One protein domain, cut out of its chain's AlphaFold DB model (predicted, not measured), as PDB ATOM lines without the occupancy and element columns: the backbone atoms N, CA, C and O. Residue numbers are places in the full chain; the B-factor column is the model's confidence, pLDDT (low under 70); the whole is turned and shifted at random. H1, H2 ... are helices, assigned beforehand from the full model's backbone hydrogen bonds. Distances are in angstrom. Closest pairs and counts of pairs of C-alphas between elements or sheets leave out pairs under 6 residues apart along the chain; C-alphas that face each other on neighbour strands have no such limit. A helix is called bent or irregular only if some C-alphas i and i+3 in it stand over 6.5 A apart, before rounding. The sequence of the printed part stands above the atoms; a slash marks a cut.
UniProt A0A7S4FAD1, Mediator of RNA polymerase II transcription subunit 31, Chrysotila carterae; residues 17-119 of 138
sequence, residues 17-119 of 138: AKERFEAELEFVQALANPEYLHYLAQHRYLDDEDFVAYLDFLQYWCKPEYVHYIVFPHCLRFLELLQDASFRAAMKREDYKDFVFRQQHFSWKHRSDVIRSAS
ATOM      1  N   ALA A  17      81.265 -86.345  32.284       85.69
ATOM      2  CA  ALA A  17      80.594 -85.317  33.081       85.69
ATOM      3  C   ALA A  17      81.056 -83.915  32.666       85.69
ATOM      4  O   ALA A  17      80.253 -82.984  32.651       85.69
ATOM      5  N   LYS A  18      82.330 -83.788  32.286       88.62
ATOM      6  CA  LYS A  18      82.884 -82.553  31.737       88.62
ATOM      7  C   LYS A  18      82.305 -82.247  30.351       88.62
ATOM      8  O   LYS A  18      81.819 -81.143  30.147       88.62
ATOM      9  N   GLU A  19      82.264 -83.231  29.455       90.62
ATOM     10  CA  GLU A  19      81.643 -83.101  28.127       90.62
ATOM     11  C   GLU A  19      80.171 -82.691  28.226       90.62
ATOM     12  O   GLU A  19      79.723 -81.792  27.521       90.62
ATOM     13  N   ARG A  20      79.411 -83.312  29.138       91.38
ATOM     14  CA  ARG A  20      78.011 -82.940  29.372       91.38
ATOM     15  C   ARG A  20      77.882 -81.490  29.837       91.38
ATOM     16  O   ARG A  20      77.016 -80.778  29.345       91.38
ATOM     17  N   PHE A  21      78.725 -81.063  30.775       92.38
ATOM     18  CA  PHE A  21      78.723 -79.689  31.274       92.38
ATOM     19  C   PHE A  21      79.028 -78.677  30.162       92.38
ATOM     20  O   PHE A  21      78.327 -77.677  30.032       92.38
ATOM     21  N   GLU A  22      80.039 -78.952  29.337       92.38
ATOM     22  CA  GLU A  22      80.405 -78.111  28.193       92.38
ATOM     23  C   GLU A  22      79.276 -78.060  27.154       92.38
ATOM     24  O   GLU A  22      78.900 -76.974  26.717       92.38
ATOM     25  N   ALA A  23      78.651 -79.199  26.843       93.75
ATOM     26  CA  ALA A  23      77.515 -79.260  25.924       93.75
ATOM     27  C   ALA A  23      76.289 -78.487  26.445       93.75
ATOM     28  O   ALA A  23      75.642 -77.764  25.687       93.75
ATOM     29  N   GLU A  24      75.968 -78.605  27.738       94.62
ATOM     30  CA  GLU A  24      74.888 -77.834  28.369       94.62
ATOM     31  C   GLU A  24      75.187 -76.328  28.335       94.62
ATOM     32  O   GLU A  24      74.305 -75.529  28.011       94.62
ATOM     33  N   LEU A  25      76.434 -75.937  28.608       94.00
ATOM     34  CA  LEU A  25      76.881 -74.547  28.565       94.00
ATOM     35  C   LEU A  25      76.783 -73.954  27.154       94.00
ATOM     36  O   LEU A  25      76.307 -72.829  26.980       94.00
ATOM     37  N   GLU A  26      77.237 -74.686  26.138       94.69
ATOM     38  CA  GLU A  26      77.124 -74.279  24.736       94.69
ATOM     39  C   GLU A  26      75.661 -74.156  24.312       94.69
ATOM     40  O   GLU A  26      75.274 -73.152  23.709       94.69
ATOM     41  N   PHE A  27      74.829 -75.129  24.691       95.19
ATOM     42  CA  PHE A  27      73.401 -75.111  24.401       95.19
ATOM     43  C   PHE A  27      72.710 -73.887  25.012       95.19
ATOM     44  O   PHE A  27      72.009 -73.160  24.305       95.19
ATOM     45  N   VAL A  28      72.943 -73.607  26.297       95.00
ATOM     46  CA  VAL A  28      72.367 -72.432  26.965       95.00
ATOM     47  C   VAL A  28      72.818 -71.157  26.271       95.00
ATOM     48  O   VAL A  28      71.993 -70.301  25.969       95.00
ATOM     49  N   GLN A  29      74.101 -71.033  25.938       94.25
ATOM     50  CA  GLN A  29      74.601 -69.853  25.237       94.25
ATOM     51  C   GLN A  29      74.021 -69.704  23.825       94.25
ATOM     52  O   GLN A  29      73.776 -68.575  23.396       94.25
ATOM     53  N   ALA A  30      73.718 -70.802  23.129       94.38
ATOM     54  CA  ALA A  30      73.047 -70.764  21.832       94.38
ATOM     55  C   ALA A  30      71.626 -70.174  21.913       94.38
ATOM     56  O   ALA A  30      71.179 -69.536  20.957       94.38
ATOM     57  N   LEU A  31      70.945 -70.278  23.065       93.94
ATOM     58  CA  LEU A  31      69.645 -69.626  23.297       93.94
ATOM     59  C   LEU A  31      69.730 -68.095  23.240       93.94
ATOM     60  O   LEU A  31      68.709 -67.435  23.075       93.94
ATOM     61  N   ALA A  32      70.929 -67.506  23.339       93.31
ATOM     62  CA  ALA A  32      71.110 -66.075  23.121       93.31
ATOM     63  C   ALA A  32      70.789 -65.642  21.682       93.31
ATOM     64  O   ALA A  32      70.599 -64.447  21.464       93.31
ATOM     65  N   ASN A  33      70.748 -66.558  20.709       93.50
ATOM     66  CA  ASN A  33      70.452 -66.247  19.314       93.50
ATOM     67  C   ASN A  33      68.940 -66.374  19.016       93.50
ATOM     68  O   ASN A  33      68.419 -67.494  18.996       93.50
ATOM     69  N   PRO A  34      68.233 -65.273  18.690       93.69
ATOM     70  CA  PRO A  34      66.807 -65.308  18.359       93.69
ATOM     71  C   PRO A  34      66.467 -66.184  17.147       93.69
ATOM     72  O   PRO A  34      65.384 -66.764  17.107       93.69
ATOM     73  N   GLU A  35      67.382 -66.323  16.181       94.12
ATOM     74  CA  GLU A  35      67.183 -67.194  15.012       94.12
ATOM     75  C   GLU A  35      67.131 -68.669  15.426       94.12
ATOM     76  O   GLU A  35      66.299 -69.435  14.944       94.12
ATOM     77  N   TYR A  36      67.978 -69.058  16.380       94.75
ATOM     78  CA  TYR A  36      67.988 -70.418  16.904       94.75
ATOM     79  C   TYR A  36      66.717 -70.719  17.706       94.75
ATOM     80  O   TYR A  36      66.106 -71.772  17.537       94.75
ATOM     81  N   LEU A  37      66.249 -69.763  18.514       93.88
ATOM     82  CA  LEU A  37      64.972 -69.890  19.219       93.88
ATOM     83  C   LEU A  37      63.788 -70.031  18.254       93.88
ATOM     84  O   LEU A  37      62.891 -70.841  18.492       93.88
ATOM     85  N   HIS A  38      63.790 -69.275  17.155       94.69
ATOM     86  CA  HIS A  38      62.779 -69.403  16.110       94.69
ATOM     87  C   HIS A  38      62.821 -70.784  15.445       94.69
ATOM     88  O   HIS A  38      61.780 -71.422  15.295       94.69
ATOM     89  N   TYR A  39      64.016 -71.287  15.127       95.56
ATOM     90  CA  TYR A  39      64.205 -72.642  14.611       95.56
ATOM     91  C   TYR A  39      63.617 -73.705  15.556       95.56
ATOM     92  O   TYR A  39      62.823 -74.546  15.122       95.56
ATOM     93  N   LEU A  40      63.924 -73.618  16.858       94.62
ATOM     94  CA  LEU A  40      63.376 -74.518  17.880       94.62
ATOM     95  C   LEU A  40      61.842 -74.446  17.953       94.62
ATOM     96  O   LEU A  40      61.173 -75.475  18.074       94.62
ATOM     97  N   ALA A  41      61.282 -73.240  17.844       94.00
ATOM     98  CA  ALA A  41      59.841 -73.015  17.850       94.00
ATOM     99  C   ALA A  41      59.153 -73.626  16.615       94.00
ATOM    100  O   ALA A  41      58.105 -74.262  16.744       94.00
ATOM    101  N   GLN A  42      59.745 -73.471  15.424       94.00
ATOM    102  CA  GLN A  42      59.217 -74.028  14.174       94.00
ATOM    103  C   GLN A  42      59.234 -75.561  14.157       94.00
ATOM    104  O   GLN A  42      58.297 -76.182  13.660       94.00
ATOM    105  N   HIS A  43      60.270 -76.171  14.738       95.19
ATOM    106  CA  HIS A  43      60.423 -77.629  14.806       95.19
ATOM    107  C   HIS A  43      59.650 -78.257  15.974       95.19
ATOM    108  O   HIS A  43      59.744 -79.460  16.199       95.19
ATOM    109  N   ARG A  44      58.848 -77.455  16.689       92.00
ATOM    110  CA  ARG A  44      57.976 -77.879  17.793       92.00
ATOM    111  C   ARG A  44      58.710 -78.441  19.012       92.00
ATOM    112  O   ARG A  44      58.061 -79.005  19.883       92.00
ATOM    113  N   TYR A  45      60.017 -78.208  19.138       93.56
ATOM    114  CA  TYR A  45      60.756 -78.560  20.356       93.56
ATOM    115  C   TYR A  45      60.228 -77.794  21.573       93.56
ATOM    116  O   TYR A  45      60.132 -78.346  22.656       93.56
ATOM    117  N   LEU A  46      59.811 -76.535  21.392       91.44
ATOM    118  CA  LEU A  46      59.240 -75.722  22.476       91.44
ATOM    119  C   LEU A  46      57.806 -76.123  22.870       91.44
ATOM    120  O   LEU A  46      57.298 -75.631  23.881       91.44
ATOM    121  N   ASP A  47      57.146 -76.974  22.078       91.62
ATOM    122  CA  ASP A  47      55.817 -77.510  22.399       91.62
ATOM    123  C   ASP A  47      55.899 -78.780  23.258       91.62
ATOM    124  O   ASP A  47      54.899 -79.162  23.858       91.62
ATOM    125  N   ASP A  48      57.064 -79.431  23.296       95.19
ATOM    126  CA  ASP A  48      57.299 -80.662  24.043       95.19
ATOM    127  C   ASP A  48      57.478 -80.362  25.540       95.19
ATOM    128  O   ASP A  48      58.329 -79.559  25.935       95.19
ATOM    129  N   GLU A  49      56.665 -81.001  26.382       93.69
ATOM    130  CA  GLU A  49      56.703 -80.823  27.835       93.69
ATOM    131  C   GLU A  49      58.024 -81.319  28.433       93.69
ATOM    132  O   GLU A  49      58.562 -80.669  29.332       93.69
ATOM    133  N   ASP A  50      58.597 -82.396  27.884       95.12
ATOM    134  CA  ASP A  50      59.878 -82.938  28.346       95.12
ATOM    135  C   ASP A  50      61.017 -81.947  28.068       95.12
ATOM    136  O   ASP A  50      61.905 -81.733  28.900       95.12
ATOM    137  N   PHE A  51      60.968 -81.269  26.918       94.38
ATOM    138  CA  PHE A  51      61.950 -80.245  26.568       94.38
ATOM    139  C   PHE A  51      61.813 -78.998  27.446       94.38
ATOM    140  O   PHE A  51      62.813 -78.414  27.859       94.38
ATOM    141  N   VAL A  52      60.589 -78.596  27.783       93.75
ATOM    142  CA  VAL A  52      60.341 -77.451  28.675       93.75
ATOM    143  C   VAL A  52      60.815 -77.757  30.093       93.75
ATOM    144  O   VAL A  52      61.458 -76.909  30.710       93.75
ATOM    145  N   ALA A  53      60.588 -78.979  30.580       95.31
ATOM    146  CA  ALA A  53      61.146 -79.442  31.847       95.31
ATOM    147  C   ALA A  53      62.686 -79.437  31.828       95.31
ATOM    148  O   ALA A  53      63.326 -79.092  32.822       95.31
ATOM    149  N   TYR A  54      63.304 -79.746  30.685       95.06
ATOM    150  CA  TYR A  54      64.752 -79.618  30.523       95.06
ATOM    151  C   TYR A  54      65.233 -78.155  30.546       95.06
ATOM    152  O   TYR A  54      66.253 -77.853  31.167       95.06
ATOM    153  N   LEU A  55      64.493 -77.220  29.942       93.94
ATOM    154  CA  LEU A  55      64.788 -75.786  30.059       93.94
ATOM    155  C   LEU A  55      64.644 -75.287  31.505       93.94
ATOM    156  O   LEU A  55      65.429 -74.445  31.937       93.94
ATOM    157  N   ASP A  56      63.675 -75.815  32.255       94.75
ATOM    158  CA  ASP A  56      63.531 -75.531  33.686       94.75
ATOM    159  C   ASP A  56      64.738 -76.043  34.485       94.75
ATOM    160  O   ASP A  56      65.327 -75.301  35.273       94.75
ATOM    161  N   PHE A  57      65.195 -77.265  34.196       94.81
ATOM    162  CA  PHE A  57      66.426 -77.804  34.773       94.81
ATOM    163  C   PHE A  57      67.620 -76.869  34.532       94.81
ATOM    164  O   PHE A  57      68.344 -76.552  35.475       94.81
ATOM    165  N   LEU A  58      67.790 -76.350  33.312       94.56
ATOM    166  CA  LEU A  58      68.885 -75.440  32.956       94.56
ATOM    167  C   LEU A  58      68.847 -74.086  33.690       94.56
ATOM    168  O   LEU A  58      69.831 -73.348  33.647       94.56
ATOM    169  N   GLN A  59      67.791 -73.748  34.438       93.25
ATOM    170  CA  GLN A  59      67.794 -72.543  35.280       93.25
ATOM    171  C   GLN A  59      68.874 -72.575  36.375       93.25
ATOM    172  O   GLN A  59      69.191 -71.537  36.960       93.25
ATOM    173  N   TYR A  60      69.518 -73.724  36.631       93.44
ATOM    174  CA  TYR A  60      70.680 -73.782  37.522       93.44
ATOM    175  C   TYR A  60      71.841 -72.880  37.062       93.44
ATOM    176  O   TYR A  60      72.603 -72.417  37.911       93.44
ATOM    177  N   TRP A  61      71.946 -72.566  35.763       93.31
ATOM    178  CA  TRP A  61      72.950 -71.641  35.217       93.31
ATOM    179  C   TRP A  61      72.779 -70.193  35.701       93.31
ATOM    180  O   TRP A  61      73.725 -69.409  35.638       93.31
ATOM    181  N   CYS A  62      71.600 -69.836  36.226       90.94
ATOM    182  CA  CYS A  62      71.342 -68.531  36.840       90.94
ATOM    183  C   CYS A  62      71.933 -68.403  38.253       90.94
ATOM    184  O   CYS A  62      71.997 -67.298  38.795       90.94
ATOM    185  N   LYS A  63      72.345 -69.512  38.878       92.00
ATOM    186  CA  LYS A  63      72.924 -69.489  40.223       92.00
ATOM    187  C   LYS A  63      74.336 -68.879  40.198       92.00
ATOM    188  O   LYS A  63      75.062 -69.046  39.211       92.00
ATOM    189  N   PRO A  64      74.758 -68.187  41.274       91.25
ATOM    190  CA  PRO A  64      76.037 -67.477  41.306       91.25
ATOM    191  C   PRO A  64      77.254 -68.391  41.106       91.25
ATOM    192  O   PRO A  64      78.287 -67.921  40.646       91.25
ATOM    193  N   GLU A  65      77.136 -69.685  41.407       93.12
ATOM    194  CA  GLU A  65      78.202 -70.675  41.242       93.12
ATOM    195  C   GLU A  65      78.442 -71.089  39.783       93.12
ATOM    196  O   GLU A  65      79.458 -71.717  39.500       93.12
ATOM    197  N   TYR A  66      77.520 -70.784  38.864       92.00
ATOM    198  CA  TYR A  66      77.612 -71.191  37.454       92.00
ATOM    199  C   TYR A  66      77.594 -70.005  36.490       92.00
ATOM    200  O   TYR A  66      78.139 -70.090  35.388       92.00
ATOM    201  N   VAL A  67      77.012 -68.877  36.905       92.38
ATOM    202  CA  VAL A  67      76.834 -67.693  36.057       92.38
ATOM    203  C   VAL A  67      78.155 -67.119  35.531       92.38
ATOM    204  O   VAL A  67      78.176 -66.517  34.461       92.38
ATOM    205  N   HIS A  68      79.279 -67.325  36.227       91.19
ATOM    206  CA  HIS A  68      80.588 -66.828  35.784       91.19
ATOM    207  C   HIS A  68      81.121 -67.518  34.523       91.19
ATOM    208  O   HIS A  68      82.031 -66.983  33.893       91.19
ATOM    209  N   TYR A  69      80.564 -68.669  34.134       91.88
ATOM    210  CA  TYR A  69      80.890 -69.333  32.869       91.88
ATOM    211  C   TYR A  69      80.115 -68.762  31.670       91.88
ATOM    212  O   TYR A  69      80.451 -69.058  30.524       91.88
ATOM    213  N   ILE A  70      79.087 -67.940  31.907       93.00
ATOM    214  CA  ILE A  70      78.222 -67.401  30.855       93.00
ATOM    215  C   ILE A  70      78.878 -66.190  30.190       93.00
ATOM    216  O   ILE A  70      79.082 -65.148  30.813       93.00
ATOM    217  N   VAL A  71      79.131 -66.293  28.883       91.25
ATOM    218  CA  VAL A  71      79.678 -65.184  28.083       91.25
ATOM    219  C   VAL A  71      78.567 -64.260  27.574       91.25
ATOM    220  O   VAL A  71      78.723 -63.037  27.547       91.25
ATOM    221  N   PHE A  72      77.417 -64.829  27.195       91.06
ATOM    222  CA  PHE A  72      76.303 -64.098  26.585       91.06
ATOM    223  C   PHE A  72      75.128 -63.921  27.557       91.06
ATOM    224  O   PHE A  72      74.231 -64.755  27.581       91.06
ATOM    225  N   PRO A  73      75.022 -62.808  28.305       88.94
ATOM    226  CA  PRO A  73      74.028 -62.665  29.381       88.94
ATOM    227  C   PRO A  73      72.564 -62.712  28.912       88.94
ATOM    228  O   PRO A  73      71.663 -62.956  29.710       88.94
ATOM    229  N   HIS A  74      72.302 -62.490  27.620       90.19
ATOM    230  CA  HIS A  74      70.950 -62.581  27.067       90.19
ATOM    231  C   HIS A  74      70.393 -64.008  27.065       90.19
ATOM    232  O   HIS A  74      69.172 -64.148  27.068       90.19
ATOM    233  N   CYS A  75      71.236 -65.050  27.101       93.25
ATOM    234  CA  CYS A  75      70.739 -66.424  27.155       93.25
ATOM    235  C   CYS A  75      69.887 -66.676  28.402       93.25
ATOM    236  O   CYS A  75      68.829 -67.281  28.293       93.25
ATOM    237  N   LEU A  76      70.297 -66.147  29.559       92.62
ATOM    238  CA  LEU A  76      69.576 -66.314  30.824       92.62
ATOM    239  C   LEU A  76      68.202 -65.646  30.758       92.62
ATOM    240  O   LEU A  76      67.196 -66.219  31.159       92.62
ATOM    241  N   ARG A  77      68.147 -64.457  30.149       92.38
ATOM    242  CA  ARG A  77      66.888 -63.743  29.936       92.38
ATOM    243  C   ARG A  77      65.941 -64.508  29.017       92.38
ATOM    244  O   ARG A  77      64.741 -64.525  29.267       92.38
ATOM    245  N   PHE A  78      66.453 -65.118  27.952       93.88
ATOM    246  CA  PHE A  78      65.623 -65.948  27.083       93.88
ATOM    247  C   PHE A  78      65.200 -67.248  27.757       93.88
ATOM    248  O   PHE A  78      64.067 -67.664  27.558       93.88
ATOM    249  N   LEU A  79      66.050 -67.841  28.594       93.75
ATOM    250  CA  LEU A  79      65.709 -69.031  29.367       93.75
ATOM    251  C   LEU A  79      64.499 -68.787  30.281       93.75
ATOM    252  O   LEU A  79      63.586 -69.607  30.307       93.75
ATOM    253  N   GLU A  80      64.443 -67.628  30.946       93.00
ATOM    254  CA  GLU A  80      63.268 -67.198  31.719       93.00
ATOM    255  C   GLU A  80      62.028 -67.012  30.834       93.00
ATOM    256  O   GLU A  80      60.941 -67.480  31.166       93.00
ATOM    257  N   LEU A  81      62.175 -66.330  29.691       93.62
ATOM    258  CA  LEU A  81      61.056 -66.047  28.788       93.62
ATOM    259  C   LEU A  81      60.481 -67.318  28.153       93.62
ATOM    260  O   LEU A  81      59.276 -67.392  27.930       93.62
ATOM    261  N   LEU A  82      61.311 -68.328  27.889       93.50
ATOM    262  CA  LEU A  82      60.877 -69.610  27.331       93.50
ATOM    263  C   LEU A  82      59.969 -70.408  28.277       93.50
ATOM    264  O   LEU A  82      59.235 -71.273  27.799       93.50
ATOM    265  N   GLN A  83      59.953 -70.103  29.577       93.50
ATOM    266  CA  GLN A  83      59.005 -70.717  30.512       93.50
ATOM    267  C   GLN A  83      57.560 -70.270  30.235       93.50
ATOM    268  O   GLN A  83      56.618 -71.048  30.407       93.50
ATOM    269  N   ASP A  84      57.365 -69.056  29.711       94.88
ATOM    270  CA  ASP A  84      56.044 -68.582  29.304       94.88
ATOM    271  C   ASP A  84      55.607 -69.239  27.984       94.88
ATOM    272  O   ASP A  84      56.219 -69.082  26.922       94.88
ATOM    273  N   ALA A  85      54.490 -69.967  28.038       93.75
ATOM    274  CA  ALA A  85      53.871 -70.581  26.866       93.75
ATOM    275  C   ALA A  85      53.498 -69.548  25.789       93.75
ATOM    276  O   ALA A  85      53.596 -69.833  24.593       93.75
ATOM    277  N   SER A  86      53.122 -68.332  26.197       94.19
ATOM    278  CA  SER A  86      52.755 -67.249  25.278       94.19
ATOM    279  C   SER A  86      53.958 -66.803  24.451       94.19
ATOM    280  O   SER A  86      53.847 -66.615  23.237       94.19
ATOM    281  N   PHE A  87      55.125 -66.691  25.090       94.50
ATOM    282  CA  PHE A  87      56.379 -66.361  24.423       94.50
ATOM    283  C   PHE A  87      56.804 -67.466  23.450       94.50
ATOM    284  O   PHE A  87      57.126 -67.175  22.298       94.50
ATOM    285  N   ARG A  88      56.727 -68.739  23.862       94.38
ATOM    286  CA  ARG A  88      57.019 -69.889  22.983       94.38
ATOM    287  C   ARG A  88      56.146 -69.895  21.730       94.38
ATOM    288  O   ARG A  88      56.647 -70.092  20.623       94.38
ATOM    289  N   ALA A  89      54.851 -69.621  21.889       94.19
ATOM    290  CA  ALA A  89      53.926 -69.500  20.769       94.19
ATOM    291  C   ALA A  89      54.248 -68.286  19.880       94.19
ATOM    292  O   ALA A  89      54.210 -68.395  18.654       94.19
ATOM    293  N   ALA A  90      54.603 -67.144  20.475       94.31
ATOM    294  CA  ALA A  90      54.968 -65.937  19.739       94.31
ATOM    295  C   ALA A  90      56.249 -66.122  18.909       94.31
ATOM    296  O   ALA A  90      56.291 -65.676  17.764       94.31
ATOM    297  N   MET A  91      57.245 -66.850  19.427       93.38
ATOM    298  CA  MET A  91      58.512 -67.132  18.736       93.38
ATOM    299  C   MET A  91      58.359 -67.948  17.449       93.38
ATOM    300  O   MET A  91      59.263 -67.928  16.617       93.38
ATOM    301  N   LYS A  92      57.220 -68.617  17.229       93.81
ATOM    302  CA  LYS A  92      56.912 -69.276  15.946       93.81
ATOM    303  C   LYS A  92      56.708 -68.285  14.804       93.81
ATOM    304  O   LYS A  92      56.819 -68.668  13.642       93.81
ATOM    305  N   ARG A  93      56.385 -67.028  15.112       94.44
ATOM    306  CA  ARG A  93      56.129 -65.994  14.111       94.44
ATOM    307  C   ARG A  93      57.419 -65.259  13.758       94.44
ATOM    308  O   ARG A  93      58.185 -64.865  14.636       94.44
ATOM    309  N   GLU A  94      57.635 -65.046  12.467       93.06
ATOM    310  CA  GLU A  94      58.833 -64.376  11.949       93.06
ATOM    311  C   GLU A  94      58.899 -62.894  12.357       93.06
ATOM    312  O   GLU A  94      59.952 -62.392  12.743       93.06
ATOM    313  N   ASP A  95      57.755 -62.208  12.387       94.38
ATOM    314  CA  ASP A  95      57.671 -60.802  12.794       94.38
ATOM    315  C   ASP A  95      58.097 -60.580  14.255       94.38
ATOM    316  O   ASP A  95      58.763 -59.593  14.587       94.38
ATOM    317  N   TYR A  96      57.737 -61.521  15.128       92.81
ATOM    318  CA  TYR A  96      58.114 -61.498  16.533       92.81
ATOM    319  C   TYR A  96      59.600 -61.815  16.725       92.81
ATOM    320  O   TYR A  96      60.268 -61.141  17.512       92.81
ATOM    321  N   LYS A  97      60.153 -62.763  15.956       93.81
ATOM    322  CA  LYS A  97      61.599 -63.030  15.920       93.81
ATOM    323  C   LYS A  97      62.383 -61.763  15.572       93.81
ATOM    324  O   LYS A  97      63.301 -61.391  16.303       93.81
ATOM    325  N   ASP A  98      61.995 -61.066  14.507       93.62
ATOM    326  CA  ASP A  98      62.656 -59.829  14.076       93.62
ATOM    327  C   ASP A  98      62.547 -58.723  15.127       93.62
ATOM    328  O   ASP A  98      63.480 -57.943  15.340       93.62
ATOM    329  N   PHE A  99      61.406 -58.647  15.816       94.25
ATOM    330  CA  PHE A  99      61.238 -57.754  16.954       94.25
ATOM    331  C   PHE A  99      62.228 -58.075  18.083       94.25
ATOM    332  O   PHE A  99      62.930 -57.171  18.539       94.25
ATOM    333  N   VAL A 100      62.343 -59.344  18.485       93.19
ATOM    334  CA  VAL A 100      63.287 -59.787  19.522       93.19
ATOM    335  C   VAL A 100      64.735 -59.514  19.107       93.19
ATOM    336  O   VAL A 100      65.510 -58.982  19.905       93.19
ATOM    337  N   PHE A 101      65.090 -59.786  17.850       92.44
ATOM    338  CA  PHE A 101      66.413 -59.496  17.298       92.44
ATOM    339  C   PHE A 101      66.750 -58.001  17.366       92.44
ATOM    340  O   PHE A 101      67.808 -57.611  17.869       92.44
ATOM    341  N   ARG A 102      65.823 -57.133  16.935       92.12
ATOM    342  CA  ARG A 102      65.987 -55.674  17.040       92.12
ATOM    343  C   ARG A 102      66.136 -55.221  18.488       92.12
ATOM    344  O   ARG A 102      66.975 -54.363  18.757       92.12
ATOM    345  N   GLN A 103      65.361 -55.794  19.405       90.94
ATOM    346  CA  GLN A 103      65.403 -55.449  20.823       90.94
ATOM    347  C   GLN A 103      66.741 -55.836  21.464       90.94
ATOM    348  O   GLN A 103      67.339 -55.041  22.191       90.94
ATOM    349  N   GLN A 104      67.253 -57.027  21.150       90.44
ATOM    350  CA  GLN A 104      68.574 -57.467  21.591       90.44
ATOM    351  C   GLN A 104      69.672 -56.536  21.061       90.44
ATOM    352  O   GLN A 104      70.498 -56.040  21.828       90.44
ATOM    353  N   HIS A 105      69.637 -56.226  19.766       87.25
ATOM    354  CA  HIS A 105      70.591 -55.314  19.143       87.25
ATOM    355  C   HIS A 105      70.516 -53.893  19.732       87.25
ATOM    356  O   HIS A 105      71.547 -53.263  19.983       87.25
ATOM    357  N   PHE A 106      69.311 -53.387  20.011       87.62
ATOM    358  CA  PHE A 106      69.118 -52.106  20.692       87.62
ATOM    359  C   PHE A 106      69.753 -52.115  22.087       87.62
ATOM    360  O   PHE A 106      70.464 -51.172  22.439       87.62
ATOM    361  N   SER A 107      69.559 -53.193  22.853       83.19
ATOM    362  CA  SER A 107      70.179 -53.355  24.168       83.19
ATOM    363  C   SER A 107      71.703 -53.308  24.092       83.19
ATOM    364  O   SER A 107      72.322 -52.739  24.983       83.19
ATOM    365  N   TRP A 108      72.325 -53.869  23.052       82.25
ATOM    366  CA  TRP A 108      73.779 -53.787  22.880       82.25
ATOM    367  C   TRP A 108      74.251 -52.377  22.561       82.25
ATOM    368  O   TRP A 108      75.204 -51.912  23.183       82.25
ATOM    369  N   LYS A 109      73.558 -51.682  21.653       81.19
ATOM    370  CA  LYS A 109      73.909 -50.310  21.269       81.19
ATOM    371  C   LYS A 109      73.909 -49.341  22.450       81.19
ATOM    372  O   LYS A 109      74.806 -48.517  22.539       81.19
ATOM    373  N   HIS A 110      72.945 -49.474  23.358       80.44
ATOM    374  CA  HIS A 110      72.773 -48.529  24.467       80.44
ATOM    375  C   HIS A 110      73.410 -49.011  25.779       80.44
ATOM    376  O   HIS A 110      73.520 -48.247  26.737       80.44
ATOM    377  N   ARG A 111      73.887 -50.264  25.853       68.62
ATOM    378  CA  ARG A 111      74.579 -50.783  27.048       68.62
ATOM    379  C   ARG A 111      75.857 -50.001  27.358       68.62
ATOM    380  O   ARG A 111      76.148 -49.762  28.529       68.62
ATOM    381  N   SER A 112      76.606 -49.583  26.337       62.25
ATOM    382  CA  SER A 112      77.791 -48.731  26.508       62.25
ATOM    383  C   SER A 112      77.445 -47.364  27.094       62.25
ATOM    384  O   SER A 112      78.207 -46.847  27.910       62.25
ATOM    385  N   ASP A 113      76.287 -46.810  26.739       62.84
ATOM    386  CA  ASP A 113      75.847 -45.493  27.205       62.84
ATOM    387  C   ASP A 113      75.466 -45.531  28.686       62.84
ATOM    388  O   ASP A 113      75.798 -44.618  29.443       62.84
ATOM    389  N   VAL A 114      74.850 -46.629  29.138       61.38
ATOM    390  CA  VAL A 114      74.544 -46.860  30.559       61.38
ATOM    391  C   VAL A 114      75.824 -47.011  31.381       61.38
ATOM    392  O   VAL A 114      75.961 -46.377  32.425       61.38
ATOM    393  N   ILE A 115      76.800 -47.802  30.921       62.12
ATOM    394  CA  ILE A 115      78.068 -47.958  31.653       62.12
ATOM    395  C   ILE A 115      78.834 -46.632  31.690       62.12
ATOM    396  O   ILE A 115      79.335 -46.265  32.751       62.12
ATOM    397  N   ARG A 116      78.886 -45.897  30.571       59.59
ATOM    398  CA  ARG A 116      79.565 -44.596  30.458       59.59
ATOM    399  C   ARG A 116      78.903 -43.507  31.300       59.59
ATOM    400  O   ARG A 116      79.603 -42.709  31.915       59.59
ATOM    401  N   SER A 117      77.575 -43.464  31.343       61.66
ATOM    402  CA  SER A 117      76.843 -42.530  32.206       61.66
ATOM    403  C   SER A 117      77.008 -42.883  33.686       61.66
ATOM    404  O   SER A 117      77.249 -41.984  34.484       61.66
ATOM    405  N   ALA A 118      76.990 -44.171  34.048       61.53
ATOM    406  CA  ALA A 118      77.219 -44.634  35.419       61.53
ATOM    407  C   ALA A 118      78.659 -44.402  35.916       61.53
ATOM    408  O   ALA A 118      78.878 -44.227  37.115       61.53
ATOM    409  N   SER A 119      79.665 -44.422  35.034       59.09
ATOM    410  CA  SER A 119      81.026 -44.005  35.390       59.09
ATOM    411  C   SER A 119      81.184 -42.484  35.427       59.09
ATOM    412  O   SER A 119      81.912 -42.003  36.287       59.09
TER     413      SER A 119
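AT A GLANCE: This is residues 17 to 119 of the 138 residues of the protein "Mediator of RNA polymerase II transcription subunit 31" of Chrysotila carterae (UniProt A0A7S4FAD1). The longest helix, H6, runs along one edge of a flat helical body and sticks out of it with residues 108 to 119. The body holds two antiparallel helix pairs, H2 with H6's first arm and H3 with H4; the short H5 sits where H4 and H2 end and H6 begins, and H1 runs in steeply to meet H4 with its last residues. The printed part has 103 residues with six named helices, H1 to H6 in chain order, and no named strand: the class is all helix. It is compact, with a radius of gyration of the C-alphas of 14.7 A, and spans 45 by 38 by 19 A.

HOW THE PARTS SIT: H6, residues 94 to 119, was assigned as one helix by its hydrogen bonds but is bent: C-alphas 109 and 112 are 6.7 A apart. Its arms H6a, residues 94 to 109, and H6b, residues 112 to 119, stand at a steep tilt of 36 degrees, only just past shallow. H6a, with residues 94 to 101 alone, touches H2, residues 34 to 42, at a shallow tilt of 22 degrees, opposite ways; the closest C-alphas, of Pro 34 and Phe 101, are 5.9 A apart. H5, residues 85 to 90, is close to H2 but not clearly touching, the closest C-alphas, of Ala 41 and Arg 88, being 6.6 A apart. H3, residues 49 to 62, and H4, residues 74 to 83, form a helical hairpin and touch at a steep tilt of 38 degrees, only just past shallow, opposite ways; their closest C-alphas, of Cys 62 and Leu 76, are 6.7 A apart. H1, residues 17 to 30, touches H4 with residues 28 to 30 alone, about perpendicular at 87 degrees; the closest C-alphas, of Gln 29 and Cys 75, are 5.5 A apart. H2 and H4 are apart, and H6b touches no helix. Every O i to N i+4 pair is within hydrogen-bond range in H1, H2, H5, H6a and H6b, against 6 of 10 in H3 and 5 of 6 in H4.

IN THESE COORDINATES: H6a begins at C-alpha 94, (58.833, -64.376, 11.949), and is 22.6 A long; H6b ends at C-alpha 119, (81.026, -44.005, 35.390). H3 measures 21.1 A, H1 19.9 A, H4 14.9 A and H2 12.3 A. H1 begins at C-alpha 17, (80.594, -85.317, 33.081).

THE WHOLE: The C-alphas farthest apart, of Asp 48 and Ser 119, are 45.1 A apart. The printed part has no cut, and the link from H3 to H4, 11 residues, is long. Mean pLDDT of the printed part is 89.9; residues 111 to 119 are under 70.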